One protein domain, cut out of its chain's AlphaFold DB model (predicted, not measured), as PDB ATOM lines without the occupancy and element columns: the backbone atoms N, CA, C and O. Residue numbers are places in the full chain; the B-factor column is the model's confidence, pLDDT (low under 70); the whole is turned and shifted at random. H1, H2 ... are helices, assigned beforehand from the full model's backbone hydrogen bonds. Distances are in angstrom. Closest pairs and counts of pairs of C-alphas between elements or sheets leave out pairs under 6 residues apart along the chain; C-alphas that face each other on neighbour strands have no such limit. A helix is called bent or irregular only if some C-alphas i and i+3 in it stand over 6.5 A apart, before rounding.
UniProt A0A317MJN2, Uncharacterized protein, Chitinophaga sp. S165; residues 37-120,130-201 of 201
ATOM      1  N   VAL A  37     -30.799   1.105 149.085       40.91
ATOM      2  CA  VAL A  37     -30.461   0.832 150.498       40.91
ATOM      3  C   VAL A  37     -29.800  -0.547 150.653       40.91
ATOM      4  O   VAL A  37     -28.826  -0.692 151.391       40.91
ATOM      5  N   SER A  38     -30.256  -1.546 149.888       56.44
ATOM      6  CA  SER A  38     -29.657  -2.889 149.884       56.44
ATOM      7  C   SER A  38     -28.228  -2.894 149.322       56.44
ATOM      8  O   SER A  38     -27.324  -3.409 149.977       56.44
ATOM      9  N   ARG A  39     -27.976  -2.247 148.171       51.00
ATOM     10  CA  ARG A  39     -26.621  -2.176 147.582       51.00
ATOM     11  C   ARG A  39     -25.625  -1.403 148.444       51.00
ATOM     12  O   ARG A  39     -24.484  -1.832 148.567       51.00
ATOM     13  N   TYR A  40     -26.051  -0.299 149.062       56.12
ATOM     14  CA  TYR A  40     -25.183   0.494 149.942       56.12
ATOM     15  C   TYR A  40     -24.698  -0.317 151.155       56.12
ATOM     16  O   TYR A  40     -23.531  -0.242 151.535       56.12
ATOM     17  N   THR A  41     -25.579  -1.150 151.712       61.47
ATOM     18  CA  THR A  41     -25.255  -2.014 152.856       61.47
ATOM     19  C   THR A  41     -24.279  -3.129 152.466       61.47
ATOM     20  O   THR A  41     -23.332  -3.393 153.202       61.47
ATOM     21  N   VAL A  42     -24.459  -3.741 151.288       60.28
ATOM     22  CA  VAL A  42     -23.542  -4.772 150.765       60.28
ATOM     23  C   VAL A  42     -22.157  -4.186 150.481       60.28
ATOM     24  O   VAL A  42     -21.145  -4.770 150.862       60.28
ATOM     25  N   ASP A  43     -22.093  -2.996 149.885       64.44
ATOM     26  CA  ASP A  43     -20.827  -2.319 149.598       64.44
ATOM     27  C   ASP A  43     -20.068  -1.938 150.879       64.44
ATOM     28  O   ASP A  43     -18.852  -2.118 150.949       64.44
ATOM     29  N   GLN A  44     -20.767  -1.476 151.922       69.31
ATOM     30  CA  GLN A  44     -20.154  -1.225 153.232       69.31
ATOM     31  C   GLN A  44     -19.663  -2.510 153.910       69.31
ATOM     32  O   GLN A  44     -18.578  -2.506 154.490       69.31
ATOM     33  N   GLN A  45     -20.415  -3.610 153.817       72.50
ATOM     34  CA  GLN A  45     -19.999  -4.907 154.360       72.50
ATOM     35  C   GLN A  45     -18.741  -5.443 153.664       72.50
ATOM     36  O   GLN A  45     -17.821  -5.908 154.335       72.50
ATOM     37  N   LEU A  46     -18.665  -5.334 152.335       73.00
ATOM     38  CA  LEU A  46     -17.502  -5.771 151.558       73.00
ATOM     39  C   LEU A  46     -16.275  -4.877 151.795       73.00
ATOM     40  O   LEU A  46     -15.164  -5.391 151.903       73.00
ATOM     41  N   ASN A  47     -16.457  -3.562 151.943       74.62
ATOM     42  CA  ASN A  47     -15.362  -2.661 152.314       74.62
ATOM     43  C   ASN A  47     -14.847  -2.949 153.729       74.62
ATOM     44  O   ASN A  47     -13.641  -3.053 153.921       74.62
ATOM     45  N   GLY A  48     -15.746  -3.158 154.697       74.06
ATOM     46  CA  GLY A  48     -15.369  -3.543 156.058       74.06
ATOM     47  C   GLY A  48     -14.632  -4.886 156.107       74.06
ATOM     48  O   GLY A  48     -13.699  -5.050 156.893       74.06
ATOM     49  N   LEU A  49     -14.994  -5.826 155.229       80.38
ATOM     50  CA  LEU A  49     -14.285  -7.092 155.046       80.38
ATOM     51  C   LEU A  49     -12.858  -6.875 154.531       80.38
ATOM     52  O   LEU A  49     -11.926  -7.413 155.124       80.38
ATOM     53  N   LEU A  50     -12.675  -6.081 153.471       79.19
ATOM     54  CA  LEU A  50     -11.351  -5.791 152.907       79.19
ATOM     55  C   LEU A  50     -10.476  -4.992 153.882       79.19
ATOM     56  O   LEU A  50      -9.301  -5.310 154.048       79.19
ATOM     57  N   ASP A  51     -11.054  -4.031 154.604       76.69
ATOM     58  CA  ASP A  51     -10.358  -3.305 155.669       76.69
ATOM     59  C   ASP A  51      -9.925  -4.237 156.804       76.69
ATOM     60  O   ASP A  51      -8.840  -4.077 157.361       76.69
ATOM     61  N   SER A  52     -10.733  -5.245 157.136       75.88
ATOM     62  CA  SER A  52     -10.413  -6.215 158.191       75.88
ATOM     63  C   SER A  52      -9.271  -7.167 157.811       75.88
ATOM     64  O   SER A  52      -8.645  -7.758 158.690       75.88
ATOM     65  N   LEU A  53      -8.915  -7.274 156.525       79.00
ATOM     66  CA  LEU A  53      -7.738  -8.037 156.092       79.00
ATOM     67  C   LEU A  53      -6.411  -7.351 156.461       79.00
ATOM     68  O   LEU A  53      -5.377  -8.016 156.473       79.00
ATOM     69  N   ARG A  54      -6.435  -6.071 156.872       73.94
ATOM     70  CA  ARG A  54      -5.253  -5.334 157.369       73.94
ATOM     71  C   ARG A  54      -4.595  -5.959 158.602       73.94
ATOM     72  O   ARG A  54      -3.481  -5.602 158.973       73.94
ATOM     73  N   TYR A  55      -5.309  -6.851 159.286       72.31
ATOM     74  CA  TYR A  55      -4.844  -7.549 160.480       72.31
ATOM     75  C   TYR A  55      -4.010  -8.801 160.152       72.31
ATOM     76  O   TYR A  55      -3.802  -9.658 161.002       72.31
ATOM     77  N   CYS A  56      -3.486  -8.914 158.928       66.06
ATOM     78  CA  CYS A  56      -2.754 -10.087 158.450       66.06
ATOM     79  C   CYS A  56      -1.458 -10.401 159.210       66.06
ATOM     80  O   CYS A  56      -1.042 -11.560 159.237       66.06
ATOM     81  N   TYR A  57      -0.856  -9.414 159.882       62.88
ATOM     82  CA  TYR A  57       0.292  -9.629 160.772       62.88
ATOM     83  C   TYR A  57      -0.023 -10.647 161.884       62.88
ATOM     84  O   TYR A  57       0.872 -11.342 162.360       62.88
ATOM     85  N   VAL A  58      -1.305 -10.807 162.234       67.44
ATOM     86  CA  VAL A  58      -1.767 -11.775 163.226       67.44
ATOM     87  C   VAL A  58      -1.492 -13.221 162.818       67.44
ATOM     88  O   VAL A  58      -1.075 -14.036 163.634       67.44
ATOM     89  N   ARG A  59      -1.638 -13.553 161.532       64.62
ATOM     90  CA  ARG A  59      -1.352 -14.904 161.026       64.62
ATOM     91  C   ARG A  59       0.141 -15.243 161.030       64.62
ATOM     92  O   ARG A  59       0.503 -16.418 161.074       64.62
ATOM     93  N   ASN A  60       1.002 -14.227 160.986       59.66
ATOM     94  CA  ASN A  60       2.454 -14.402 160.954       59.66
ATOM     95  C   ASN A  60       3.062 -14.573 162.354       59.66
ATOM     96  O   ASN A  60       4.172 -15.089 162.477       59.66
ATOM     97  N   ILE A  61       2.326 -14.237 163.415       60.19
ATOM     98  CA  ILE A  61       2.731 -14.493 164.799       60.19
ATOM     99  C   ILE A  61       2.149 -15.855 165.209       60.19
ATOM    100  O   ILE A  61       1.105 -15.952 165.847       60.19
ATOM    101  N   LYS A  62       2.810 -16.942 164.784       53.91
ATOM    102  CA  LYS A  62       2.373 -18.317 165.106       53.91
ATOM    103  C   LYS A  62       2.546 -18.674 166.583       53.91
ATOM    104  O   LYS A  62       1.834 -19.542 167.067       53.91
ATOM    105  N   ASN A  63       3.463 -18.002 167.275       54.44
ATOM    106  CA  ASN A  63       3.711 -18.100 168.708       54.44
ATOM    107  C   ASN A  63       4.133 -16.701 169.160       54.44
ATOM    108  O   ASN A  63       5.024 -16.121 168.543       54.44
ATOM    109  N   SER A  64       3.474 -16.129 170.164       49.31
ATOM    110  CA  SER A  64       3.795 -14.801 170.688       49.31
ATOM    111  C   SER A  64       5.196 -14.797 171.305       49.31
ATOM    112  O   SER A  64       5.363 -15.032 172.498       49.31
ATOM    113  N   GLU A  65       6.220 -14.562 170.493       54.16
ATOM    114  CA  GLU A  65       7.495 -14.084 171.004       54.16
ATOM    115  C   GLU A  65       7.262 -12.653 171.490       54.16
ATOM    116  O   GLU A  65       6.885 -11.784 170.699       54.16
ATOM    117  N   ASP A  66       7.475 -12.409 172.785       58.50
ATOM    118  CA  ASP A  66       7.238 -11.118 173.453       58.50
ATOM    119  C   ASP A  66       7.825  -9.914 172.690       58.50
ATOM    120  O   ASP A  66       7.273  -8.816 172.724       58.50
ATOM    121  N   ARG A  67       8.895 -10.124 171.912       60.34
ATOM    122  CA  ARG A  67       9.560  -9.089 171.103       60.34
ATOM    123  C   ARG A  67       8.742  -8.599 169.905       60.34
ATOM    124  O   ARG A  67       8.877  -7.440 169.522       60.34
ATOM    125  N   LEU A  68       7.905  -9.443 169.299       61.66
ATOM    126  CA  LEU A  68       7.019  -9.012 168.206       61.66
ATOM    127  C   LEU A  68       5.839  -8.206 168.751       61.66
ATOM    128  O   LEU A  68       5.462  -7.194 168.163       61.66
ATOM    129  N   LEU A  69       5.294  -8.613 169.899       65.62
ATOM    130  CA  LEU A  69       4.267  -7.844 170.603       65.62
ATOM    131  C   LEU A  69       4.796  -6.466 171.019       65.62
ATOM    132  O   LEU A  69       4.123  -5.460 170.794       65.62
ATOM    133  N   GLU A  70       6.031  -6.402 171.527       67.88
ATOM    134  CA  GLU A  70       6.715  -5.145 171.839       67.88
ATOM    135  C   GLU A  70       6.921  -4.272 170.591       67.88
ATOM    136  O   GLU A  70       6.585  -3.087 170.607       67.88
ATOM    137  N   PHE A  71       7.391  -4.857 169.484       69.81
ATOM    138  CA  PHE A  71       7.583  -4.148 168.214       69.81
ATOM    139  C   PHE A  71       6.288  -3.491 167.715       69.81
ATOM    140  O   PHE A  71       6.281  -2.311 167.355       69.81
ATOM    141  N   TYR A  72       5.175  -4.228 167.747       69.25
ATOM    142  CA  TYR A  72       3.861  -3.708 167.360       69.25
ATOM    143  C   TYR A  72       3.174  -2.888 168.460       69.25
ATOM    144  O   TYR A  72       2.101  -2.334 168.214       69.25
ATOM    145  N   LYS A  73       3.785  -2.774 169.647       75.94
ATOM    146  CA  LYS A  73       3.234  -2.104 170.836       75.94
ATOM    147  C   LYS A  73       1.840  -2.622 171.208       75.94
ATOM    148  O   LYS A  73       0.942  -1.834 171.499       75.94
ATOM    149  N   LYS A  74       1.663  -3.944 171.176       75.00
ATOM    150  CA  LYS A  74       0.398  -4.628 171.472       75.00
ATOM    151  C   LYS A  74       0.522  -5.561 172.659       75.00
ATOM    152  O   LYS A  74       1.583  -6.128 172.905       75.00
ATOM    153  N   LYS A  75      -0.585  -5.748 173.370       79.75
ATOM    154  CA  LYS A  75      -0.721  -6.777 174.399       79.75
ATOM    155  C   LYS A  75      -1.265  -8.078 173.791       79.75
ATOM    156  O   LYS A  75      -1.858  -8.047 172.707       79.75
ATOM    157  N   PRO A  76      -1.110  -9.226 174.475       78.81
ATOM    158  CA  PRO A  76      -1.704 -10.490 174.036       78.81
ATOM    159  C   PRO A  76      -3.223 -10.417 173.797       78.81
ATOM    160  O   PRO A  76      -3.740 -11.075 172.894       78.81
ATOM    161  N   GLU A  77      -3.948  -9.612 174.578       81.81
ATOM    162  CA  GLU A  77      -5.399  -9.449 174.440       81.81
ATOM    163  C   GLU A  77      -5.778  -8.737 173.137       81.81
ATOM    164  O   GLU A  77      -6.673  -9.208 172.435       81.81
ATOM    165  N   ASP A  78      -5.051  -7.671 172.780       81.94
ATOM    166  CA  ASP A  78      -5.247  -6.939 171.520       81.94
ATOM    167  C   ASP A  78      -5.064  -7.894 170.334       81.94
ATOM    168  O   ASP A  78      -5.883  -7.963 169.422       81.94
ATOM    169  N   PHE A  79      -4.020  -8.724 170.397       77.94
ATOM    170  CA  PHE A  79      -3.733  -9.718 169.371       77.94
ATOM    171  C   PHE A  79      -4.854 -10.755 169.212       77.94
ATOM    172  O   PHE A  79      -5.183 -11.161 168.093       77.94
ATOM    173  N   LYS A  80      -5.453 -11.204 170.320       81.25
ATOM    174  CA  LYS A  80      -6.581 -12.142 170.285       81.25
ATOM    175  C   LYS A  80      -7.801 -11.520 169.609       81.25
ATOM    176  O   LYS A  80      -8.456 -12.195 168.814       81.25
ATOM    177  N   GLU A  81      -8.105 -10.259 169.903       85.06
ATOM    178  CA  GLU A  81      -9.187  -9.526 169.240       85.06
ATOM    179  C   GLU A  81      -8.906  -9.372 167.740       85.06
ATOM    180  O   GLU A  81      -9.729  -9.762 166.907       85.06
ATOM    181  N   ASP A  82      -7.698  -8.932 167.387       83.25
ATOM    182  CA  ASP A  82      -7.273  -8.782 165.997       83.25
ATOM    183  C   ASP A  82      -7.307 -10.118 165.232       83.25
ATOM    184  O   ASP A  82      -7.671 -10.153 164.055       83.25
ATOM    185  N   SER A  83      -6.998 -11.236 165.902       82.00
ATOM    186  CA  SER A  83      -7.116 -12.595 165.350       82.00
ATOM    187  C   SER A  83      -8.547 -12.929 164.974       82.00
ATOM    188  O   SER A  83      -8.797 -13.432 163.877       82.00
ATOM    189  N   LEU A  84      -9.493 -12.662 165.876       84.62
ATOM    190  CA  LEU A  84     -10.904 -12.939 165.632       84.62
ATOM    191  C   LEU A  84     -11.409 -12.135 164.435       84.62
ATOM    192  O   LEU A  84     -12.048 -12.707 163.548       84.62
ATOM    193  N   VAL A  85     -11.072 -10.845 164.370       85.12
ATOM    194  CA  VAL A  85     -11.422  -9.971 163.241       85.12
ATOM    195  C   VAL A  85     -10.811 -10.500 161.941       85.12
ATOM    196  O   VAL A  85     -11.528 -10.702 160.958       85.12
ATOM    197  N   TYR A  86      -9.512 -10.804 161.948       84.31
ATOM    198  CA  TYR A  86      -8.793 -11.280 160.771       84.31
ATOM    199  C   TYR A  86      -9.339 -12.610 160.238       84.31
ATOM    200  O   TYR A  86      -9.714 -12.697 159.070       84.31
ATOM    201  N   TYR A  87      -9.422 -13.659 161.063       84.50
ATOM    202  CA  TYR A  87      -9.849 -14.983 160.593       84.50
ATOM    203  C   TYR A  87     -11.322 -15.003 160.162       84.50
ATOM    204  O   TYR A  87     -11.682 -15.720 159.220       84.50
ATOM    205  N   THR A  88     -12.163 -14.169 160.783       86.88
ATOM    206  CA  THR A  88     -13.542 -13.943 160.327       86.88
ATOM    207  C   THR A  88     -13.562 -13.293 158.944       86.88
ATOM    208  O   THR A  88     -14.290 -13.750 158.058       86.88
ATOM    209  N   ALA A  89     -12.731 -12.271 158.723       87.38
ATOM    210  CA  ALA A  89     -12.612 -11.606 157.430       87.38
ATOM    211  C   ALA A  89     -12.074 -12.547 156.345       87.38
ATOM    212  O   ALA A  89     -12.657 -12.605 155.269       87.38
ATOM    213  N   VAL A  90     -11.041 -13.348 156.632       87.31
ATOM    214  CA  VAL A  90     -10.495 -14.355 155.702       87.31
ATOM    215  C   VAL A  90     -11.565 -15.366 155.299       87.31
ATOM    216  O   VAL A  90     -11.780 -15.618 154.114       87.31
ATOM    217  N   THR A  91     -12.281 -15.920 156.277       88.31
ATOM    218  CA  THR A  91     -13.368 -16.872 156.012       88.31
ATOM    219  C   THR A  91     -14.442 -16.238 155.128       88.31
ATOM    220  O   THR A  91     -14.871 -16.834 154.140       88.31
ATOM    221  N   SER A  92     -14.837 -15.004 155.445       89.38
ATOM    222  CA  SER A  92     -15.843 -14.262 154.683       89.38
ATOM    223  C   SER A  92     -15.360 -13.942 153.268       89.38
ATOM    224  O   SER A  92     -16.107 -14.113 152.311       89.38
ATOM    225  N   PHE A  93     -14.092 -13.561 153.113       90.81
ATOM    226  CA  PHE A  93     -13.454 -13.256 151.836       90.81
ATOM    227  C   PHE A  93     -13.508 -14.450 150.883       90.81
ATOM    228  O   PHE A  93     -13.929 -14.327 149.734       90.81
ATOM    229  N   PHE A  94     -13.155 -15.639 151.372       90.81
ATOM    230  CA  PHE A  94     -13.200 -16.852 150.560       90.81
ATOM    231  C   PHE A  94     -14.615 -17.389 150.316       90.81
ATOM    232  O   PHE A  94     -14.794 -18.197 149.400       90.81
ATOM    233  N   ASN A  95     -15.605 -16.957 151.094       89.75
ATOM    234  CA  ASN A  95     -17.008 -17.324 150.906       89.75
ATOM    235  C   ASN A  95     -17.799 -16.289 150.089       89.75
ATOM    236  O   ASN A  95     -18.902 -16.601 149.652       89.75
ATOM    237  N   ALA A  96     -17.246 -15.095 149.856       89.31
ATOM    238  CA  ALA A  96     -17.841 -14.098 148.978       89.31
ATOM    239  C   ALA A  96     -17.969 -14.632 147.543       89.31
ATOM    240  O   ALA A  96     -17.136 -15.425 147.084       89.31
ATOM    241  N   ASP A  97     -18.997 -14.180 146.826       89.00
ATOM    242  CA  ASP A  97     -19.165 -14.454 145.397       89.00
ATOM    243  C   ASP A  97     -18.128 -13.696 144.542       89.00
ATOM    244  O   ASP A  97     -17.287 -12.954 145.057       89.00
ATOM    245  N   SER A  98     -18.159 -13.897 143.222       88.75
ATOM    246  CA  SER A  98     -17.167 -13.334 142.296       88.75
ATOM    247  C   SER A  98     -17.183 -11.803 142.214       88.75
ATOM    248  O   SER A  98     -16.226 -11.217 141.700       88.75
ATOM    249  N   THR A  99     -18.200 -11.118 142.757       88.50
ATOM    250  CA  THR A  99     -18.255  -9.647 142.764       88.50
ATOM    251  C   THR A  99     -17.144  -9.023 143.606       88.50
ATOM    252  O   THR A  99     -16.732  -7.894 143.323       88.50
ATOM    253  N   ILE A 100     -16.575  -9.765 144.567       90.44
ATOM    254  CA  ILE A 100     -15.421  -9.311 145.353       90.44
ATOM    255  C   ILE A 100     -14.221  -8.962 144.466       90.44
ATOM    256  O   ILE A 100     -13.505  -8.013 144.768       90.44
ATOM    257  N   LEU A 101     -14.032  -9.651 143.333       92.62
ATOM    258  CA  LEU A 101     -12.936  -9.373 142.400       92.62
ATOM    259  C   LEU A 101     -13.071  -7.978 141.780       92.62
ATOM    260  O   LEU A 101     -12.099  -7.226 141.734       92.62
ATOM    261  N   LYS A 102     -14.291  -7.589 141.386       90.81
ATOM    262  CA  LYS A 102     -14.564  -6.231 140.890       90.81
ATOM    263  C   LYS A 102     -14.373  -5.191 141.992       90.81
ATOM    264  O   LYS A 102     -13.880  -4.101 141.718       90.81
ATOM    265  N   LYS A 103     -14.719  -5.522 143.241       88.62
ATOM    266  CA  LYS A 103     -14.494  -4.632 144.390       88.62
ATOM    267  C   LYS A 103     -13.016  -4.437 144.701       88.62
ATOM    268  O   LYS A 103     -12.627  -3.296 144.910       88.62
ATOM    269  N   ILE A 104     -12.194  -5.488 144.656       89.62
ATOM    270  CA  ILE A 104     -10.736  -5.381 144.831       89.62
ATOM    271  C   ILE A 104     -10.129  -4.431 143.788       89.62
ATOM    272  O   ILE A 104      -9.291  -3.601 144.135       89.62
ATOM    273  N   LEU A 105     -10.576  -4.513 142.529       89.88
ATOM    274  CA  LEU A 105     -10.071  -3.666 141.442       89.88
ATOM    275  C   LEU A 105     -10.344  -2.170 141.647       89.88
ATOM    276  O   LEU A 105      -9.554  -1.343 141.203       89.88
ATOM    277  N   VAL A 106     -11.441  -1.818 142.322       86.94
ATOM    278  CA  VAL A 106     -11.833  -0.416 142.565       86.94
ATOM    279  C   VAL A 106     -11.636   0.025 144.016       86.94
ATOM    280  O   VAL A 106     -12.010   1.146 144.371       86.94
ATOM    281  N   PHE A 107     -11.079  -0.841 144.865       80.94
ATOM    282  CA  PHE A 107     -10.950  -0.604 146.297       80.94
ATOM    283  C   PHE A 107     -10.050   0.604 146.568       80.94
ATOM    284  O   PHE A 107      -8.877   0.628 146.209       80.94
ATOM    285  N   GLN A 108     -10.616   1.618 147.225       73.50
ATOM    286  CA  GLN A 108      -9.908   2.858 147.559       73.50
ATOM    287  C   GLN A 108      -9.231   2.810 148.935       73.50
ATOM    288  O   GLN A 108      -8.438   3.700 149.263       73.50
ATOM    289  N   GLY A 109      -9.521   1.782 149.741       70.00
ATOM    290  CA  GLY A 109      -8.887   1.569 151.039       70.00
ATOM    291  C   GLY A 109      -7.414   1.181 150.915       70.00
ATOM    292  O   GLY A 109      -6.783   1.340 149.866       70.00
ATOM    293  N   ASP A 110      -6.831   0.736 152.021       70.94
ATOM    294  CA  ASP A 110      -5.395   0.481 152.099       70.94
ATOM    295  C   ASP A 110      -5.060  -1.011 151.985       70.94
ATOM    296  O   ASP A 110      -4.754  -1.683 152.970       70.94
ATOM    297  N   SER A 111      -5.098  -1.533 150.756       71.56
ATOM    298  CA  SER A 111      -4.676  -2.908 150.457       71.56
ATOM    299  C   SER A 111      -3.172  -3.130 150.646       71.56
ATOM    300  O   SER A 111      -2.750  -4.286 150.693       71.56
ATOM    301  N   SER A 112      -2.368  -2.071 150.843       67.19
ATOM    302  CA  SER A 112      -0.956  -2.230 151.221       67.19
ATOM    303  C   SER A 112      -0.798  -3.011 152.528       67.19
ATOM    304  O   SER A 112       0.127  -3.800 152.692       67.19
ATOM    305  N   ARG A 113      -1.760  -2.847 153.444       63.19
ATOM    306  CA  ARG A 113      -1.775  -3.493 154.763       63.19
ATOM    307  C   ARG A 113      -2.288  -4.921 154.736       63.19
ATOM    308  O   ARG A 113      -2.233  -5.593 155.755       63.19
ATOM    309  N   CYS A 114      -2.798  -5.373 153.592       61.66
ATOM    310  CA  CYS A 114      -2.987  -6.798 153.328       61.66
ATOM    311  C   CYS A 114      -1.652  -7.472 152.969       61.66
ATOM    312  O   CYS A 114      -1.604  -8.693 152.847       61.66
ATOM    313  N   GLY A 115      -0.594  -6.672 152.779       54.00
ATOM    314  CA  GLY A 115       0.766  -7.117 152.552       54.00
ATOM    315  C   GLY A 115       1.296  -7.894 153.739       54.00
ATOM    316  O   GLY A 115       1.300  -7.437 154.885       54.00
ATOM    317  N   TRP A 116       1.753  -9.101 153.449       57.28
ATOM    318  CA  TRP A 116       2.394  -9.935 154.441       57.28
ATOM    319  C   TRP A 116       3.819  -9.480 154.541       57.28
ATOM    320  O   TRP A 116       4.656  -9.801 153.702       57.28
ATOM    321  N   ILE A 117       4.100  -8.794 155.632       50.31
ATOM    322  CA  ILE A 117       5.432  -8.849 156.185       50.31
ATOM    323  C   ILE A 117       5.584 -10.312 156.625       50.31
ATOM    324  O   ILE A 117       5.283 -10.678 157.765       50.31
ATOM    325  N   TYR A 118       5.989 -11.191 155.693       45.84
ATOM    326  CA  TYR A 118       6.959 -12.208 156.062       45.84
ATOM    327  C   TYR A 118       8.007 -11.371 156.765       45.84
ATOM    328  O   TYR A 118       8.526 -10.442 156.163       45.84
ATOM    329  N   SER A 119       8.173 -11.526 158.073       43.19
ATOM    330  CA  SER A 119       9.371 -10.975 158.665       43.19
ATOM    331  C   SER A 119      10.450 -11.868 158.069       43.19
ATOM    332  O   SER A 119      10.624 -12.976 158.592       43.19
ATOM    333  N   PRO A 120      11.227 -11.457 157.034       44.16
ATOM    334  CA  PRO A 120      12.574 -11.959 157.057       44.16
ATOM    335  C   PRO A 120      13.039 -11.518 158.444       44.16
ATOM    336  O   PRO A 120      12.666 -10.431 158.913       44.16
ATOM    337  N   TRP A 130       9.236  -5.106 148.379       69.12
ATOM    338  CA  TRP A 130       7.839  -5.230 148.791       69.12
ATOM    339  C   TRP A 130       7.663  -5.722 150.237       69.12
ATOM    340  O   TRP A 130       6.606  -5.488 150.815       69.12
ATOM    341  N   GLU A 131       8.676  -6.343 150.854       68.19
ATOM    342  CA  GLU A 131       8.633  -6.727 152.277       68.19
ATOM    343  C   GLU A 131       8.683  -5.489 153.193       68.19
ATOM    344  O   GLU A 131       8.202  -5.538 154.325       68.19
ATOM    345  N   GLY A 132       9.218  -4.361 152.699       60.47
ATOM    346  CA  GLY A 132       9.235  -3.068 153.396       60.47
ATOM    347  C   GLY A 132       8.280  -2.011 152.824       60.47
ATOM    348  O   GLY A 132       7.977  -1.032 153.510       60.47
ATOM    349  N   HIS A 133       7.817  -2.178 151.580       67.44
ATOM    350  CA  HIS A 133       7.010  -1.182 150.866       67.44
ATOM    351  C   HIS A 133       5.955  -1.799 149.939       67.44
ATOM    352  O   HIS A 133       5.820  -1.461 148.763       67.44
ATOM    353  N   PHE A 134       5.166  -2.716 150.484       74.75
ATOM    354  CA  PHE A 134       4.000  -3.251 149.798       74.75
ATOM    355  C   PHE A 134       3.027  -2.108 149.468       74.75
ATOM    356  O   PHE A 134       2.646  -1.356 150.358       74.75
ATOM    357  N   ASN A 135       2.637  -1.925 148.205       83.31
ATOM    358  CA  ASN A 135       1.713  -0.854 147.815       83.31
ATOM    359  C   ASN A 135       0.286  -1.391 147.590       83.31
ATOM    360  O   ASN A 135       0.029  -2.597 147.648       83.31
ATOM    361  N   LYS A 136      -0.675  -0.492 147.345       82.44
ATOM    362  CA  LYS A 136      -2.078  -0.888 147.147       82.44
ATOM    363  C   LYS A 136      -2.269  -1.839 145.961       82.44
ATOM    364  O   LYS A 136      -3.037  -2.796 146.051       82.44
ATOM    365  N   GLU A 137      -1.565  -1.586 144.862       88.00
ATOM    366  CA  GLU A 137      -1.653  -2.395 143.646       88.00
ATOM    367  C   GLU A 137      -1.169  -3.826 143.902       88.00
ATOM    368  O   GLU A 137      -1.866  -4.788 143.577       88.00
ATOM    369  N   MET A 138      -0.015  -3.959 144.563       87.19
ATOM    370  CA  MET A 138       0.560  -5.233 144.991       87.19
ATOM    371  C   MET A 138      -0.437  -6.034 145.833       87.19
ATOM    372  O   MET A 138      -0.678  -7.209 145.549       87.19
ATOM    373  N   GLY A 139      -1.105  -5.394 146.798       84.94
ATOM    374  CA  GLY A 139      -2.128  -6.055 147.612       84.94
ATOM    375  C   GLY A 139      -3.337  -6.522 146.836       84.94
ATOM    376  O   GLY A 139      -3.815  -7.633 147.061       84.94
ATOM    377  N   SER A 140      -3.796  -5.737 145.869       89.12
ATOM    378  CA  SER A 140      -4.911  -6.143 145.019       89.12
ATOM    379  C   SER A 140      -4.565  -7.363 144.163       89.12
ATOM    380  O   SER A 140      -5.359  -8.303 144.120       89.12
ATOM    381  N   LYS A 141      -3.374  -7.406 143.542       91.62
ATOM    382  CA  LYS A 141      -2.909  -8.567 142.747       91.62
ATOM    383  C   LYS A 141      -2.928  -9.846 143.573       91.62
ATOM    384  O   LYS A 141      -3.432 -10.888 143.165       91.62
ATOM    385  N   VAL A 142      -2.420  -9.717 144.780       89.88
ATOM    386  CA  VAL A 142      -2.298 -10.780 145.751       89.88
ATOM    387  C   VAL A 142      -3.656 -11.300 146.243       89.88
ATOM    388  O   VAL A 142      -3.876 -12.513 146.284       89.88
ATOM    389  N   LEU A 143      -4.594 -10.405 146.566       90.44
ATOM    390  CA  LEU A 143      -5.954 -10.784 146.952       90.44
ATOM    391  C   LEU A 143      -6.701 -11.451 145.790       90.44
ATOM    392  O   LEU A 143      -7.375 -12.458 145.999       90.44
ATOM    393  N   ILE A 144      -6.544 -10.938 144.565       93.06
ATOM    394  CA  ILE A 144      -7.110 -11.546 143.352       93.06
ATOM    395  C   ILE A 144      -6.604 -12.980 143.190       93.06
ATOM    396  O   ILE A 144      -7.414 -13.904 143.073       93.06
ATOM    397  N   TYR A 145      -5.281 -13.169 143.234       93.06
ATOM    398  CA  TYR A 145      -4.669 -14.488 143.120       93.06
ATOM    399  C   TYR A 145      -5.217 -15.439 144.182       93.06
ATOM    400  O   TYR A 145      -5.694 -16.527 143.861       93.06
ATOM    401  N   ALA A 146      -5.203 -15.014 145.447       91.56
ATOM    402  CA  ALA A 146      -5.667 -15.832 146.552       91.56
ATOM    403  C   ALA A 146      -7.125 -16.255 146.376       91.56
ATOM    404  O   ALA A 146      -7.430 -17.440 146.476       91.56
ATOM    405  N   TYR A 147      -8.017 -15.307 146.077       92.62
ATOM    406  CA  TYR A 147      -9.441 -15.581 145.922       92.62
ATOM    407  C   TYR A 147      -9.714 -16.637 144.848       92.62
ATOM    408  O   TYR A 147     -10.508 -17.556 145.079       92.62
ATOM    409  N   LEU A 148      -9.059 -16.500 143.690       93.62
ATOM    410  CA  LEU A 148      -9.196 -17.431 142.576       93.62
ATOM    411  C   LEU A 148      -8.618 -18.788 142.960       93.62
ATOM    412  O   LEU A 148      -9.332 -19.785 142.936       93.62
ATOM    413  N   MET A 149      -7.367 -18.833 143.407       92.12
ATOM    414  CA  MET A 149      -6.668 -20.087 143.695       92.12
ATOM    415  C   MET A 149      -7.271 -20.865 144.865       92.12
ATOM    416  O   MET A 149      -7.310 -22.094 144.814       92.12
ATOM    417  N   GLY A 150      -7.849 -20.172 145.848       90.81
ATOM    418  CA  GLY A 150      -8.641 -20.778 146.918       90.81
ATOM    419  C   GLY A 150      -9.952 -21.420 146.445       90.81
ATOM    420  O   GLY A 150     -10.625 -22.070 147.238       90.81
ATOM    421  N   ALA A 151     -10.342 -21.242 145.179       90.56
ATOM    422  CA  ALA A 151     -11.418 -22.000 144.543       90.56
ATOM    423  C   ALA A 151     -10.913 -23.270 143.840       90.56
ATOM    424  O   ALA A 151     -11.630 -24.264 143.805       90.56
ATOM    425  N   CYS A 152      -9.689 -23.247 143.292       88.06
ATOM    426  CA  CYS A 152      -9.066 -24.414 142.653       88.06
ATOM    427  C   CYS A 152      -8.521 -25.451 143.639       88.06
ATOM    428  O   CYS A 152      -8.142 -26.544 143.220       88.06
ATOM    429  N   GLY A 153      -8.376 -25.093 144.910       80.62
ATOM    430  CA  GLY A 153      -7.865 -25.969 145.951       80.62
ATOM    431  C   GLY A 153      -8.691 -25.847 147.220       80.62
ATOM    432  O   GLY A 153      -9.521 -24.955 147.360       80.62
ATOM    433  N   ASN A 154      -8.432 -26.740 148.171       61.81
ATOM    434  CA  ASN A 154      -9.070 -26.673 149.487       61.81
ATOM    435  C   ASN A 154      -8.418 -25.635 150.409       61.81
ATOM    436  O   ASN A 154      -8.983 -25.315 151.454       61.81
ATOM    437  N   ASP A 155      -7.238 -25.118 150.051       72.50
ATOM    438  CA  ASP A 155      -6.490 -24.228 150.929       72.50
ATOM    439  C   ASP A 155      -6.930 -22.767 150.754       72.50
ATOM    440  O   ASP A 155      -6.475 -22.040 149.870       72.50
ATOM    441  N   LYS A 156      -7.869 -22.345 151.606       83.06
ATOM    442  CA  LYS A 156      -8.413 -20.978 151.676       83.06
ATOM    443  C   LYS A 156      -7.480 -20.068 152.471       83.06
ATOM    444  O   LYS A 156      -7.824 -19.544 153.530       83.06
ATOM    445  N   ASN A 157      -6.278 -19.911 151.942       82.62
ATOM    446  CA  ASN A 157      -5.209 -19.140 152.540       82.62
ATOM    447  C   ASN A 157      -4.764 -18.049 151.581       82.62
ATOM    448  O   ASN A 157      -4.562 -18.288 150.392       82.62
ATOM    449  N   ILE A 158      -4.578 -16.842 152.103       84.38
ATOM    450  CA  ILE A 158      -3.924 -15.788 151.334       84.38
ATOM    451  C   ILE A 158      -2.408 -16.097 151.351       84.38
ATOM    452  O   ILE A 158      -1.909 -16.421 152.433       84.38
ATOM    453  N   PRO A 159      -1.689 -16.142 150.211       82.00
ATOM    454  CA  PRO A 159      -0.277 -16.542 150.166       82.00
ATOM    455  C   PRO A 159       0.616 -15.793 151.159       82.00
ATOM    456  O   PRO A 159       0.266 -14.732 151.635       82.00
ATOM    457  N   ASN A 160       1.768 -16.338 151.522       76.69
ATOM    458  CA  ASN A 160       2.793 -15.593 152.268       76.69
ATOM    459  C   ASN A 160       4.213 -16.070 151.936       76.69
ATOM    460  O   ASN A 160       5.165 -15.694 152.615       76.69
ATOM    461  N   ASP A 161       4.326 -16.919 150.914       80.19
ATOM    462  CA  ASP A 161       5.588 -17.386 150.374       80.19
ATOM    463  C   ASP A 161       6.177 -16.291 149.470       80.19
ATOM    464  O   ASP A 161       5.478 -15.834 148.558       80.19
ATOM    465  N   PRO A 162       7.410 -15.826 149.725       79.50
ATOM    466  CA  PRO A 162       7.976 -14.713 148.975       79.50
ATOM    467  C   PRO A 162       8.140 -14.962 147.473       79.50
ATOM    468  O   PRO A 162       7.915 -14.042 146.687       79.50
ATOM    469  N   ASP A 163       8.499 -16.181 147.071       83.94
ATOM    470  CA  ASP A 163       8.738 -16.509 145.663       83.94
ATOM    471  C   ASP A 163       7.409 -16.511 144.896       83.94
ATOM    472  O   ASP A 163       7.293 -15.926 143.816       83.94
ATOM    473  N   LEU A 164       6.358 -17.061 145.511       86.31
ATOM    474  CA  LEU A 164       5.003 -16.987 144.972       86.31
ATOM    475  C   LEU A 164       4.483 -15.542 144.891       86.31
ATOM    476  O   LEU A 164       3.792 -15.190 143.937       86.31
ATOM    477  N   ILE A 165       4.785 -14.688 145.870       85.75
ATOM    478  CA  ILE A 165       4.374 -13.273 145.844       85.75
ATOM    479  C   ILE A 165       5.006 -12.537 144.657       85.75
ATOM    480  O   ILE A 165       4.308 -11.807 143.950       85.75
ATOM    481  N   GLU A 166       6.296 -12.754 144.398       86.75
ATOM    482  CA  GLU A 166       6.966 -12.179 143.226       86.75
ATOM    483  C   GLU A 166       6.366 -12.694 141.916       86.75
ATOM    484  O   GLU A 166       6.111 -11.914 140.995       86.75
ATOM    485  N   GLU A 167       6.070 -13.992 141.840       90.19
ATOM    486  CA  GLU A 167       5.385 -14.580 140.691       90.19
ATOM    487  C   GLU A 167       4.029 -13.902 140.438       90.19
ATOM    488  O   GLU A 167       3.728 -13.512 139.306       90.19
ATOM    489  N   ILE A 168       3.236 -13.681 141.491       91.38
ATOM    490  CA  ILE A 168       1.942 -12.988 141.410       91.38
ATOM    491  C   ILE A 168       2.105 -11.578 140.834       91.38
ATOM    492  O   ILE A 168       1.334 -11.176 139.959       91.38
ATOM    493  N   PHE A 169       3.092 -10.815 141.309       89.94
ATOM    494  CA  PHE A 169       3.318  -9.447 140.837       89.94
ATOM    495  C   PHE A 169       3.687  -9.380 139.362       89.94
ATOM    496  O   PHE A 169       3.236  -8.465 138.666       89.94
ATOM    497  N   ASN A 170       4.465 -10.357 138.898       89.19
ATOM    498  CA  ASN A 170       4.911 -10.446 137.515       89.19
ATOM    499  C   ASN A 170       3.792 -10.921 136.576       89.19
ATOM    500  O   ASN A 170       3.699 -10.445 135.446       89.19
ATOM    501  N   LYS A 171       2.928 -11.835 137.038       89.50
ATOM    502  CA  LYS A 171       1.873 -12.446 136.212       89.50
ATOM    503  C   LYS A 171       0.578 -11.641 136.153       89.50
ATOM    504  O   LYS A 171      -0.142 -11.708 135.157       89.50
ATOM    505  N   ILE A 172       0.254 -10.879 137.198       91.69
ATOM    506  CA  ILE A 172      -1.011 -10.142 137.272       91.69
ATOM    507  C   ILE A 172      -0.783  -8.656 136.996       91.69
ATOM    508  O   ILE A 172      -0.235  -7.926 137.817       91.69
ATOM    509  N   GLN A 173      -1.303  -8.185 135.865       93.56
ATOM    510  CA  GLN A 173      -1.495  -6.762 135.585       93.56
ATOM    511  C   GLN A 173      -2.969  -6.408 135.805       93.56
ATOM    512  O   GLN A 173      -3.851  -7.063 135.249       93.56
ATOM    513  N   LEU A 174      -3.261  -5.402 136.642       92.19
ATOM    514  CA  LEU A 174      -4.643  -5.125 137.067       92.19
ATOM    515  C   LEU A 174      -5.545  -4.666 135.914       92.19
ATOM    516  O   LEU A 174      -6.718  -5.030 135.884       92.19
ATOM    517  N   THR A 175      -5.005  -3.914 134.954       92.81
ATOM    518  CA  THR A 175      -5.730  -3.484 133.747       92.81
ATOM    519  C   THR A 175      -6.157  -4.682 132.907       92.81
ATOM    520  O   THR A 175      -7.337  -4.847 132.598       92.81
ATOM    521  N   ASP A 176      -5.213  -5.575 132.614       93.88
ATOM    522  CA  ASP A 176      -5.450  -6.768 131.800       93.88
ATOM    523  C   ASP A 176      -6.381  -7.743 132.516       93.88
ATOM    524  O   ASP A 176      -7.236  -8.376 131.892       93.88
ATOM    525  N   PHE A 177      -6.239  -7.854 133.839       94.75
ATOM    526  CA  PHE A 177      -7.128  -8.655 134.663       94.75
ATOM    527  C   PHE A 177      -8.551  -8.090 134.683       94.75
ATOM    528  O   PHE A 177      -9.496  -8.867 134.609       94.75
ATOM    529  N   SER A 178      -8.726  -6.766 134.737       94.75
ATOM    530  CA  SER A 178     -10.055  -6.146 134.684       94.75
ATOM    531  C   SER A 178     -10.787  -6.515 133.394       94.75
ATOM    532  O   SER A 178     -11.921  -6.988 133.445       94.75
ATOM    533  N   HIS A 179     -10.122  -6.377 132.243       95.19
ATOM    534  CA  HIS A 179     -10.692  -6.776 130.953       95.19
ATOM    535  C   HIS A 179     -10.984  -8.277 130.888       95.19
ATOM    536  O   HIS A 179     -12.042  -8.691 130.415       95.19
ATOM    537  N   TRP A 180     -10.062  -9.095 131.399       95.88
ATOM    538  CA  TRP A 180     -10.238 -10.540 131.470       95.88
ATOM    539  C   TRP A 180     -11.438 -10.932 132.344       95.88
ATOM    540  O   TRP A 180     -12.223 -11.792 131.952       95.88
ATOM    541  N   LEU A 181     -11.621 -10.286 133.495       95.38
ATOM    542  CA  LEU A 181     -12.724 -10.562 134.413       95.38
ATOM    543  C   LEU A 181     -14.075 -10.189 133.797       95.38
ATOM    544  O   LEU A 181     -15.038 -10.940 133.947       95.38
ATOM    545  N   ASP A 182     -14.159  -9.065 133.086       94.56
ATOM    546  CA  ASP A 182     -15.395  -8.657 132.415       94.56
ATOM    547  C   ASP A 182     -15.798  -9.630 131.298       94.56
ATOM    548  O   ASP A 182     -16.984  -9.940 131.161       94.56
ATOM    549  N   ALA A 183     -14.827 -10.193 130.569       95.38
ATOM    550  CA  ALA A 183     -15.073 -11.230 129.565       95.38
ATOM    551  C   ALA A 183     -15.574 -12.560 130.167       95.38
ATOM    552  O   ALA A 183     -16.232 -13.340 129.479       95.38
ATOM    553  N   HIS A 184     -15.299 -12.808 131.450       95.19
ATOM    554  CA  HIS A 184     -15.582 -14.076 132.129       95.19
ATOM    555  C   HIS A 184     -16.558 -13.943 133.306       95.19
ATOM    556  O   HIS A 184     -16.706 -14.873 134.095       95.19
ATOM    557  N   GLN A 185     -17.263 -12.816 133.439       89.12
ATOM    558  CA  GLN A 185     -18.105 -12.520 134.608       89.12
ATOM    559  C   GLN A 185     -19.277 -13.493 134.832       89.12
ATOM    560  O   GLN A 185     -19.876 -13.493 135.905       89.12
ATOM    561  N   THR A 186     -19.629 -14.290 133.821       90.81
ATOM    562  CA  THR A 186     -20.680 -15.313 133.892       90.81
ATOM    563  C   THR A 186     -20.191 -16.637 134.475       90.81
ATOM    564  O   THR A 186     -21.017 -17.471 134.841       90.81
ATOM    565  N   LEU A 187     -18.873 -16.837 134.563       92.88
ATOM    566  CA  LEU A 187     -18.280 -18.046 135.119       92.88
ATOM    567  C   LEU A 187     -18.451 -18.078 136.639       92.88
ATOM    568  O   LEU A 187     -18.295 -17.068 137.334       92.88
ATOM    569  N   ASN A 188     -18.728 -19.264 137.174       90.81
ATOM    570  CA  ASN A 188     -18.719 -19.461 138.616       90.81
ATOM    571  C   ASN A 188     -17.282 -19.442 139.167       90.81
ATOM    572  O   ASN A 188     -16.296 -19.479 138.430       90.81
ATOM    573  N   LYS A 189     -17.147 -19.406 140.495       90.19
ATOM    574  CA  LYS A 189     -15.848 -19.266 141.165       90.19
ATOM    575  C   LYS A 189     -14.830 -20.349 140.768       90.19
ATOM    576  O   LYS A 189     -13.650 -20.046 140.596       90.19
ATOM    577  N   MET A 190     -15.277 -21.595 140.611       92.38
ATOM    578  CA  MET A 190     -14.397 -22.695 140.219       92.38
ATOM    579  C   MET A 190     -13.986 -22.553 138.750       92.38
ATOM    580  O   MET A 190     -12.801 -22.576 138.428       92.38
ATOM    581  N   GLU A 191     -14.940 -22.304 137.856       94.69
ATOM    582  CA  GLU A 191     -14.663 -22.069 136.433       94.69
ATOM    583  C   GLU A 191     -13.696 -20.900 136.209       94.69
ATOM    584  O   GLU A 191     -12.740 -21.050 135.446       94.69
ATOM    585  N   LEU A 192     -13.888 -19.784 136.924       94.50
ATOM    586  CA  LEU A 192     -12.968 -18.644 136.919       94.50
ATOM    587  C   LEU A 192     -11.558 -19.069 137.306       94.50
ATOM    588  O   LEU A 192     -10.603 -18.680 136.642       94.50
ATOM    589  N   CYS A 193     -11.412 -19.883 138.350       94.38
ATOM    590  CA  CYS A 193     -10.094 -20.334 138.759       94.38
ATOM    591  C   CYS A 193      -9.425 -21.235 137.717       94.38
ATOM    592  O   CYS A 193      -8.246 -21.047 137.414       94.38
ATOM    593  N   ARG A 194     -10.161 -22.189 137.131       95.19
ATOM    594  CA  ARG A 194      -9.614 -23.041 136.063       95.19
ATOM    595  C   ARG A 194      -9.148 -22.196 134.880       95.19
ATOM    596  O   ARG A 194      -8.032 -22.373 134.408       95.19
ATOM    597  N   LYS A 195      -9.978 -21.243 134.459       95.94
ATOM    598  CA  LYS A 195      -9.677 -20.342 133.346       95.94
ATOM    599  C   LYS A 195      -8.480 -19.438 133.650       95.94
ATOM    600  O   LYS A 195      -7.613 -19.261 132.806       95.94
ATOM    601  N   PHE A 196      -8.394 -18.929 134.878       94.06
ATOM    602  CA  PHE A 196      -7.261 -18.133 135.344       94.06
ATOM    603  C   PHE A 196      -5.954 -18.934 135.329       94.06
ATOM    604  O   PHE A 196      -4.946 -18.437 134.839       94.06
ATOM    605  N   LYS A 197      -5.977 -20.192 135.791       92.31
ATOM    606  CA  LYS A 197      -4.821 -21.096 135.706       92.31
ATOM    607  C   LYS A 197      -4.371 -21.363 134.272       92.31
ATOM    608  O   LYS A 197      -3.182 -21.472 134.044       92.31
ATOM    609  N   GLU A 198      -5.308 -21.521 133.341       93.12
ATOM    610  CA  GLU A 198      -5.000 -21.835 131.938       93.12
ATOM    611  C   GLU A 198      -4.416 -20.634 131.174       93.12
ATOM    612  O   GLU A 198      -3.636 -20.824 130.246       93.12
ATOM    613  N   GLU A 199      -4.809 -19.406 131.529       92.00
ATOM    614  CA  GLU A 199      -4.529 -18.216 130.707       92.00
ATOM    615  C   GLU A 199      -3.605 -17.185 131.361       92.00
ATOM    616  O   GLU A 199      -3.103 -16.296 130.668       92.00
ATOM    617  N   LYS A 200      -3.430 -17.234 132.686       85.38
ATOM    618  CA  LYS A 200      -2.710 -16.207 133.458       85.38
ATOM    619  C   LYS A 200      -1.596 -16.764 134.345       85.38
ATOM    620  O   LYS A 200      -0.821 -15.960 134.864       85.38
ATOM    621  N   LEU A 201      -1.509 -18.086 134.528       83.00
ATOM    622  CA  LEU A 201      -0.453 -18.761 135.292       83.00
ATOM    623  C   LEU A 201       0.381 -19.670 134.398       83.00
ATOM    624  O   LEU A 201       1.604 -19.711 134.665       83.00
TER     625      LEU A 201
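This is residues 37 to 120 and 130 to 201 of the 201 residues of an uncharacterized protein of Chitinophaga sp. S165 (UniProt A0A317MJN2). Helix H8 runs through the core of this all-helix domain, with H5, H6, H9 and H11 packed round it and H10 at the end of the body where H5 and H11 lie. Over one side of this body the long helices H1 and H4 cross; residues 37 to 42 of H1 stick out as a free arm, while H2 and H3 lie toward the end where H4 begins, with H3 farthest out. The printed part has 156 residues with eleven named helices, H1 to H11 in order along the chain, and no named strand. It is compact, with a radius of gyration of the C-alphas of 15.9 A and spans of 49 by 41 by 28 A.

Find C-alpha 37 at (-30.461, 0.832, 150.498); from there H1 runs through residues 37 to 55, 28.7 A from first to last C-alpha. H1 is neither bent nor irregular, but only just: C-alphas 52 and 55 are 6.2 A apart. Next come two small helices, H2 at residues 57 to 60 and H3 at 66 to 72. Look then for C-alpha 76 at (-1.704, -10.490, 174.036), where H4, the longest helix by residues, begins; it covers residues 76 to 95 over 28.6 A. H5 holds residues 99 to 106, H6 holds 111 to 114, and after the cut H7 holds 130 to 133. H8, residues 136 to 152, is 24.9 A long. H9 takes residues 162 to 171 over 14.3 A, H10 takes 174 to 183 over 14.2 A, and H11 takes 189 to 200 over 15.5 A, ending at C-alpha 200 at (-2.710, -16.207, 133.458).

Begin with the hub, H8, which touches five helices. Its residues 148 to 152 touch H11, opposite ways at a steep tilt of 63 degrees, with the C-alphas of Leu 148 and Cys 193 closest at 4.9 A. Its residues 140 to 147 touch H5 at a shallow tilt of 16 degrees, opposite ways; the closest C-alphas are those of Ile 104 and Ser 140, 5.9 A apart. H9 touches residues 138 to 145 of H8 and is about perpendicular to it at 82 degrees, with Val 142 and Ile 168 closest at 6.5 A between C-alphas. H6 touches residues 136 to 140, where the C-alphas of Ser 112 and Lys 136 are closest at 4.4 A. H4 and H8 only just touch, with 3 pairs of C-alphas within 8 A, the closest being Phe 94 and Tyr 147 at 6.1 A. Farther out, residues 49 to 55 of H1 touch H4 at a steep tilt of 51 degrees, opposite ways; the closest C-alphas are those of Leu 49 and Ala 89, 5.4 A apart. H2 touches H4, with Val 58 and Ser 83 closest at 5.8 A between C-alphas, and H3 is close to H4 but not clearly touching. H10 only just touches H5, with 3 pairs of C-alphas within 8 A, Leu 105 and Leu 174 closest at 7.1 A. H7 touches no helix. Every O i to N i+4 pair is within hydrogen-bond range in H3, H4, H5, H9, H10 and H11; H1 has 13 of 15 and H8 12 of 13, while H2, H6 and H7 are too short for such a pair.

The two C-alphas farthest apart are those of Asp 66 and Ala 183, 49.2 A. Residues 121 to 129 are not printed, and C-alphas 120 and 130 stand 11.7 A apart across the cut, in the link from H6 to H7. Of the links that are printed whole, H8 to H9 is short with 9 residues and the others are tight. The mean pLDDT of the printed part is 79.6; look for values under 70 at residues 37 to 44, 56 to 72, 112 to 120, 130 to 133 and 154.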